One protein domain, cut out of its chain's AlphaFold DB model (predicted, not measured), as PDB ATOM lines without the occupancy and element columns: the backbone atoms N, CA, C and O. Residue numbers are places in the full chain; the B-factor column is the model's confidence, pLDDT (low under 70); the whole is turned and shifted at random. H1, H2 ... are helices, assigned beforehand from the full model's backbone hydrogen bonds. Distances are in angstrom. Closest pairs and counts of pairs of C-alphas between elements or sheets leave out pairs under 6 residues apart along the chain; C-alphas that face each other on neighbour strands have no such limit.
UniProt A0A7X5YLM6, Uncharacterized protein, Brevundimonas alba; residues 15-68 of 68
ATOM      1  N   ALA A  15     -27.433 -18.284  29.119       78.69
ATOM      2  CA  ALA A  15     -26.129 -18.915  28.900       78.69
ATOM      3  C   ALA A  15     -26.167 -20.032  27.841       78.69
ATOM      4  O   ALA A  15     -25.233 -20.182  27.052       78.69
ATOM      5  N   GLU A  16     -27.238 -20.822  27.804       82.38
ATOM      6  CA  GLU A  16     -27.466 -21.823  26.762       82.38
ATOM      7  C   GLU A  16     -27.753 -21.167  25.403       82.38
ATOM      8  O   GLU A  16     -27.305 -21.664  24.370       82.38
ATOM      9  N   PHE A  17     -28.446 -20.028  25.385       81.12
ATOM     10  CA  PHE A  17     -28.678 -19.246  24.174       81.12
ATOM     11  C   PHE A  17     -27.363 -18.676  23.620       81.12
ATOM     12  O   PHE A  17     -27.086 -18.803  22.426       81.12
ATOM     13  N   ASP A  18     -26.500 -18.146  24.489       81.12
ATOM     14  CA  ASP A  18     -25.151 -17.706  24.115       81.12
ATOM     15  C   ASP A  18     -24.261 -18.869  23.654       81.12
ATOM     16  O   ASP A  18     -23.437 -18.712  22.749       81.12
ATOM     17  N   ALA A  19     -24.405 -20.053  24.255       83.19
ATOM     18  CA  ALA A  19     -23.707 -21.257  23.806       83.19
ATOM     19  C   ALA A  19     -24.200 -21.706  22.422       83.19
ATOM     20  O   ALA A  19     -23.386 -22.072  21.575       83.19
ATOM     21  N   LEU A  20     -25.506 -21.619  22.146       84.31
ATOM     22  CA  LEU A  20     -26.065 -21.877  20.818       84.31
ATOM     23  C   LEU A  20     -25.506 -20.898  19.778       84.31
ATOM     24  O   LEU A  20     -25.045 -21.339  18.728       84.31
ATOM     25  N   ALA A  21     -25.490 -19.597  20.080       83.62
ATOM     26  CA  ALA A  21     -24.957 -18.567  19.187       83.62
ATOM     27  C   ALA A  21     -23.466 -18.769  18.860       83.62
ATOM     28  O   ALA A  21     -23.018 -18.422  17.766       83.62
ATOM     29  N   ARG A  22     -22.705 -19.363  19.787       87.75
ATOM     30  CA  ARG A  22     -21.282 -19.699  19.615       87.75
ATOM     31  C   ARG A  22     -21.034 -21.095  19.027       87.75
ATOM     32  O   ARG A  22     -19.887 -21.433  18.762       87.75
ATOM     33  N   GLY A  23     -22.078 -21.898  18.801       87.12
ATOM     34  CA  GLY A  23     -21.947 -23.282  18.326       87.12
ATOM     35  C   GLY A  23     -21.412 -24.260  19.380       87.12
ATOM     36  O   GLY A  23     -20.964 -25.350  19.040       87.12
ATOM     37  N   GLU A  24     -21.466 -23.882  20.656       92.25
ATOM     38  CA  GLU A  24     -20.950 -24.632  21.810       92.25
ATOM     39  C   GLU A  24     -22.071 -25.277  22.642       92.25
ATOM     40  O   GLU A  24     -21.830 -25.767  23.747       92.25
ATOM     41  N   LEU A  25     -23.316 -25.258  22.154       87.25
ATOM     42  CA  LEU A  25     -24.444 -25.813  22.897       87.25
ATOM     43  C   LEU A  25     -24.235 -27.310  23.153       87.25
ATOM     44  O   LEU A  25     -23.973 -28.088  22.234       87.25
ATOM     45  N   ALA A  26     -24.398 -27.716  24.413       88.44
ATOM     46  CA  ALA A  26     -24.261 -29.109  24.805       88.44
ATOM     47  C   ALA A  26     -25.225 -30.009  23.999       88.44
ATOM     48  O   ALA A  26     -26.389 -29.639  23.819       88.44
ATOM     49  N   PRO A  27     -24.808 -31.221  23.578       86.62
ATOM     50  CA  PRO A  27     -25.628 -32.093  22.731       86.62
ATOM     51  C   PRO A  27     -27.008 -32.410  23.319       86.62
ATOM     52  O   PRO A  27     -27.995 -32.453  22.594       86.62
ATOM     53  N   ALA A  28     -27.095 -32.573  24.643       82.75
ATOM     54  CA  ALA A  28     -28.359 -32.824  25.336       82.75
ATOM     55  C   ALA A  28     -29.318 -31.619  25.282       82.75
ATOM     56  O   ALA A  28     -30.526 -31.790  25.129       82.75
ATOM     57  N   ALA A  29     -28.787 -30.396  25.370       80.44
ATOM     58  CA  ALA A  29     -29.580 -29.175  25.248       80.44
ATOM     59  C   ALA A  29     -30.007 -28.927  23.790       80.44
ATOM     60  O   ALA A  29     -31.126 -28.480  23.539       80.44
ATOM     61  N   LEU A  30     -29.156 -29.293  22.825       84.38
ATOM     62  CA  LEU A  30     -29.476 -29.252  21.398       84.38
ATOM     63  C   LEU A  30     -30.600 -30.237  21.027       84.38
ATOM     64  O   LEU A  30     -31.509 -29.878  20.281       84.38
ATOM     65  N   ASP A  31     -30.568 -31.460  21.559       84.81
ATOM     66  CA  ASP A  31     -31.595 -32.483  21.313       84.81
ATOM     67  C   ASP A  31     -32.963 -32.075  21.891       84.81
ATOM     68  O   ASP A  31     -34.004 -32.171  21.229       84.81
ATOM     69  N   ARG A  32     -32.945 -31.480  23.091       81.69
ATOM     70  CA  ARG A  32     -34.125 -30.862  23.708       81.69
ATOM     71  C   ARG A  32     -34.678 -29.724  22.848       81.69
ATOM     72  O   ARG A  32     -35.884 -29.691  22.601       81.69
ATOM     73  N   LEU A  33     -33.818 -28.823  22.364       82.00
ATOM     74  CA  LEU A  33     -34.214 -27.728  21.473       82.00
ATOM     75  C   LEU A  33     -34.854 -28.269  20.188       82.00
ATOM     76  O   LEU A  33     -35.906 -27.791  19.774       82.00
ATOM     77  N   ARG A  34     -34.258 -29.300  19.582       82.06
ATOM     78  CA  ARG A  34     -34.776 -29.925  18.361       82.06
ATOM     79  C   ARG A  34     -36.162 -30.530  18.568       82.06
ATOM     80  O   ARG A  34     -37.030 -30.320  17.729       82.06
ATOM     81  N   THR A  35     -36.377 -31.240  19.671       80.44
ATOM     82  CA  THR A  35     -37.681 -31.839  20.004       80.44
ATOM     83  C   THR A  35     -38.768 -30.774  20.157       80.44
ATOM     84  O   THR A  35     -39.885 -30.953  19.682       80.44
ATOM     85  N   GLN A  36     -38.434 -29.635  20.766       73.56
ATOM     86  CA  GLN A  36     -39.371 -28.521  20.931       73.56
ATOM     87  C   GLN A  36     -39.680 -27.817  19.611       73.56
ATOM     88  O   GLN A  36     -40.842 -27.560  19.314       73.56
ATOM     89  N   VAL A  37     -38.656 -27.546  18.797       77.69
ATOM     90  CA  VAL A  37     -38.847 -26.979  17.455       77.69
ATOM     91  C   VAL A  37     -39.717 -27.908  16.614       77.69
ATOM     92  O   VAL A  37     -40.647 -27.446  15.966       77.69
ATOM     93  N   GLN A  38     -39.465 -29.216  16.666       75.00
ATOM     94  CA  GLN A  38     -40.253 -30.211  15.947       75.00
ATOM     95  C   GLN A  38     -41.722 -30.203  16.398       75.00
ATOM     96  O   GLN A  38     -42.600 -30.143  15.550       75.00
ATOM     97  N   ALA A  39     -41.993 -30.143  17.705       70.75
ATOM     98  CA  ALA A  39     -43.359 -30.057  18.229       70.75
ATOM     99  C   ALA A  39     -44.123 -28.810  17.738       70.75
ATOM    100  O   ALA A  39     -45.303 -28.910  17.415       70.75
ATOM    101  N   VAL A  40     -43.450 -27.658  17.627       67.81
ATOM    102  CA  VAL A  40     -44.037 -26.428  17.059       67.81
ATOM    103  C   VAL A  40     -44.271 -26.554  15.549       67.81
ATOM    104  O   VAL A  40     -45.226 -25.994  15.020       67.81
ATOM    105  N   LEU A  41     -43.403 -27.276  14.837       69.69
ATOM    106  CA  LEU A  41     -43.555 -27.507  13.399       69.69
ATOM    107  C   LEU A  41     -44.658 -28.531  13.077       69.69
ATOM    108  O   LEU A  41     -45.291 -28.411  12.030       69.69
ATOM    109  N   ASP A  42     -44.881 -29.517  13.950       72.50
ATOM    110  CA  ASP A  42     -45.905 -30.559  13.784       72.50
ATOM    111  C   ASP A  42     -47.337 -30.056  14.057       72.50
ATOM    112  O   ASP A  42     -48.283 -30.601  13.485       72.50
ATOM    113  N   ASP A  43     -47.516 -28.999  14.863       64.25
ATOM    114  CA  ASP A  43     -48.813 -28.335  15.067       64.25
ATOM    115  C   ASP A  43     -48.788 -26.860  14.612       64.25
ATOM    116  O   ASP A  43     -48.548 -25.946  15.405       64.25
ATOM    117  N   PRO A  44     -49.081 -26.582  13.330       58.22
ATOM    118  CA  PRO A  44     -49.114 -25.218  12.809       58.22
ATOM    119  C   PRO A  44     -50.335 -24.407  13.279       58.22
ATOM    120  O   PRO A  44     -50.374 -23.197  13.039       58.22
ATOM    121  N   ALA A  45     -51.338 -25.026  13.920       61.00
ATOM    122  CA  ALA A  45     -52.485 -24.319  14.499       61.00
ATOM    123  C   ALA A  45     -52.168 -23.757  15.897       61.00
ATOM    124  O   ALA A  45     -52.776 -22.764  16.300       61.00
ATOM    125  N   ASP A  46     -51.171 -24.331  16.575       57.31
ATOM    126  CA  ASP A  46     -50.474 -23.755  17.736       57.31
ATOM    127  C   ASP A  46     -49.244 -22.922  17.312       57.31
ATOM    128  O   ASP A  46     -48.335 -22.632  18.092       57.31
ATOM    129  N   GLY A  47     -49.209 -22.506  16.039       57.78
ATOM    130  CA  GLY A  47     -48.210 -21.591  15.512       57.78
ATOM    131  C   GLY A  47     -48.268 -20.268  16.267       57.78
ATOM    132  O   GLY A  47     -49.253 -19.529  16.190       57.78
ATOM    133  N   VAL A  48     -47.202 -19.950  17.005       63.44
ATOM    134  CA  VAL A  48     -47.100 -18.677  17.719       63.44
ATOM    135  C   VAL A  48     -47.200 -17.541  16.701       63.44
ATOM    136  O   VAL A  48     -46.295 -17.320  15.895       63.44
ATOM    137  N   SER A  49     -48.318 -16.814  16.736       64.88
ATOM    138  CA  SER A  49     -48.546 -15.663  15.867       64.88
ATOM    139  C   SER A  49     -47.387 -14.675  15.980       64.88
ATOM    140  O   SER A  49     -46.990 -14.305  17.084       64.88
ATOM    141  N   HIS A  50     -46.885 -14.195  14.841       64.50
ATOM    142  CA  HIS A  50     -45.808 -13.200  14.778       64.50
ATOM    143  C   HIS A  50     -46.073 -11.986  15.691       64.50
ATOM    144  O   HIS A  50     -45.170 -11.496  16.364       64.50
ATOM    145  N   ASP A  51     -47.334 -11.563  15.787       70.25
ATOM    146  CA  ASP A  51     -47.782 -10.474  16.659       70.25
ATOM    147  C   ASP A  51     -47.607 -10.784  18.161       70.25
ATOM    148  O   ASP A  51     -47.186  -9.932  18.946       70.25
ATOM    149  N   ALA A  52     -47.836 -12.041  18.559       68.75
ATOM    150  CA  ALA A  52     -47.621 -12.512  19.924       68.75
ATOM    151  C   ALA A  52     -46.123 -12.590  20.263       68.75
ATOM    152  O   ALA A  52     -45.723 -12.161  21.349       68.75
ATOM    153  N   VAL A  53     -45.288 -13.058  19.323       72.50
ATOM    154  CA  VAL A  53     -43.819 -13.043  19.467       72.50
ATOM    155  C   VAL A  53     -43.314 -11.612  19.641       72.50
ATOM    156  O   VAL A  53     -42.557 -11.322  20.570       72.50
ATOM    157  N   TRP A  54     -43.767 -10.700  18.779       76.75
ATOM    158  CA  TRP A  54     -43.344  -9.303  18.788       76.75
ATOM    159  C   TRP A  54     -43.776  -8.580  20.067       76.75
ATOM    160  O   TRP A  54     -42.965  -7.916  20.714       76.75
ATOM    161  N   SER A  55     -45.022  -8.784  20.500       73.81
ATOM    162  CA  SER A  55     -45.542  -8.233  21.754       73.81
ATOM    163  C   SER A  55     -44.776  -8.742  22.979       73.81
ATOM    164  O   SER A  55     -44.509  -7.979  23.912       73.81
ATOM    165  N   HIS A  56     -44.392 -10.023  22.995       72.31
ATOM    166  CA  HIS A  56     -43.608 -10.594  24.090       72.31
ATOM    167  C   HIS A  56     -42.187 -10.014  24.139       72.31
ATOM    168  O   HIS A  56     -41.699  -9.644  25.212       72.31
ATOM    169  N   LEU A  57     -41.541  -9.878  22.977       75.12
ATOM    170  CA  LEU A  57     -40.219  -9.267  22.855       75.12
ATOM    171  C   LEU A  57     -40.238  -7.808  23.328       75.12
ATOM    172  O   LEU A  57     -39.407  -7.410  24.144       75.12
ATOM    173  N   GLU A  58     -41.228  -7.033  22.886       79.19
ATOM    174  CA  GLU A  58     -41.386  -5.632  23.273       79.19
ATOM    175  C   GLU A  58     -41.549  -5.481  24.797       79.19
ATOM    176  O   GLU A  58     -40.910  -4.632  25.425       79.19
ATOM    177  N   GLN A  59     -42.350  -6.346  25.429       79.88
ATOM    178  CA  GLN A  59     -42.503  -6.366  26.886       79.88
ATOM    179  C   GLN A  59     -41.200  -6.725  27.608       79.88
ATOM    180  O   GLN A  59     -40.877  -6.116  28.633       79.88
ATOM    181  N   ARG A  60     -40.428  -7.686  27.083       76.81
ATOM    182  CA  ARG A  60     -39.123  -8.063  27.644       76.81
ATOM    183  C   ARG A  60     -38.142  -6.887  27.583       76.81
ATOM    184  O   ARG A  60     -37.516  -6.585  28.598       76.81
ATOM    185  N   MET A  61     -38.086  -6.168  26.461       77.50
ATOM    186  CA  MET A  61     -37.251  -4.968  26.309       77.50
ATOM    187  C   MET A  61     -37.689  -3.834  27.245       77.50
ATOM    188  O   MET A  61     -36.849  -3.231  27.908       77.50
ATOM    189  N   LYS A  62     -38.999  -3.583  27.380       81.06
ATOM    190  CA  LYS A  62     -39.540  -2.582  28.321       81.06
ATOM    191  C   LYS A  62     -39.174  -2.884  29.777       81.06
ATOM    192  O   LYS A  62     -38.904  -1.954  30.534       81.06
ATOM    193  N   ARG A  63     -39.160  -4.160  30.186       77.44
ATOM    194  CA  ARG A  63     -38.722  -4.566  31.535       77.44
ATOM    195  C   ARG A  63     -37.221  -4.367  31.735       77.44
ATOM    196  O   ARG A  63     -36.837  -3.809  32.755       77.44
ATOM    197  N   ALA A  64     -36.401  -4.761  30.761       71.19
ATOM    198  CA  ALA A  64     -34.951  -4.571  30.821       71.19
ATOM    199  C   ALA A  64     -34.568  -3.083  30.906       71.19
ATOM    200  O   ALA A  64     -33.755  -2.705  31.739       71.19
ATOM    201  N   ALA A  65     -35.226  -2.226  30.122       67.94
ATOM    202  CA  ALA A  65     -34.987  -0.782  30.126       67.94
ATOM    203  C   ALA A  65     -35.430  -0.072  31.419       67.94
ATOM    204  O   ALA A  65     -34.975   1.031  31.686       67.94
ATOM    205  N   ARG A  66     -36.331  -0.671  32.210       68.12
ATOM    206  CA  ARG A  66     -36.748  -0.144  33.525       68.12
ATOM    207  C   ARG A  66     -35.875  -0.630  34.681       68.12
ATOM    208  O   ARG A  66     -35.999  -0.097  35.777       68.12
ATOM    209  N   ALA A  67     -35.080  -1.673  34.460       59.44
ATOM    210  CA  ALA A  67     -34.171  -2.239  35.453       59.44
ATOM    211  C   ALA A  67     -32.748  -1.645  35.372       59.44
ATOM    212  O   ALA A  67     -31.912  -2.004  36.200       59.44
ATOM    213  N   ALA A  68     -32.490  -0.774  34.389       51.06
ATOM    214  CA  ALA A  68     -31.259  -0.003  34.204       51.06
ATOM    215  C   ALA A  68     -31.447   1.440  34.690       51.06
ATOM    216  O   ALA A  68     -30.460   2.009  35.204       51.06
TER     217      ALA A  68
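Overview. This is residues 15 to 68 of the 68 residues of an uncharacterized protein of Brevundimonas alba (UniProt A0A7X5YLM6). Two long helices, H2 and H3, make the arms of a wide, open V with an empty middle, joined at its base by residues 43 to 49. The short H1 sits crosswise near the beginning of H2, at the open end. The printed part has 54 residues, with three named helices in the order H1, H2, H3 and no named strand; the class is all helix. It is only just loose, close to extended, with a radius of gyration of the C-alphas of 14.5 A, and flat, spanning 35 by 32 by 12 A.

Arrangement. H1, residues 15 to 21, is close to but not clearly touching H2, residues 27 to 42; the closest C-alphas, of Glu 16 and Ala 29, are 7.8 A apart. Their lines are about perpendicular, at 73 degrees. H3, residues 50 to 66, is apart from H1 and from H2. In H1, H2 and H3 every O i to N i+4 pair is within hydrogen-bond range.

Along the chain. H1 begins at C-alpha 15 (-26.129, -18.915, 28.900). H2 is 22.2 A long. H3, 24.6 A long, ends at C-alpha 66 (-36.748, -0.144, 33.525).

Size, cuts and confidence. The C-alphas farthest apart, of Asp 42 and Ala 68, are 39.6 A apart. The printed part has no cut. The link H1 to H2 is tight and H2 to H3 short. The model's pLDDT is under 70 at residues 40 to 41, 43 to 50, 52 and 65 to 68.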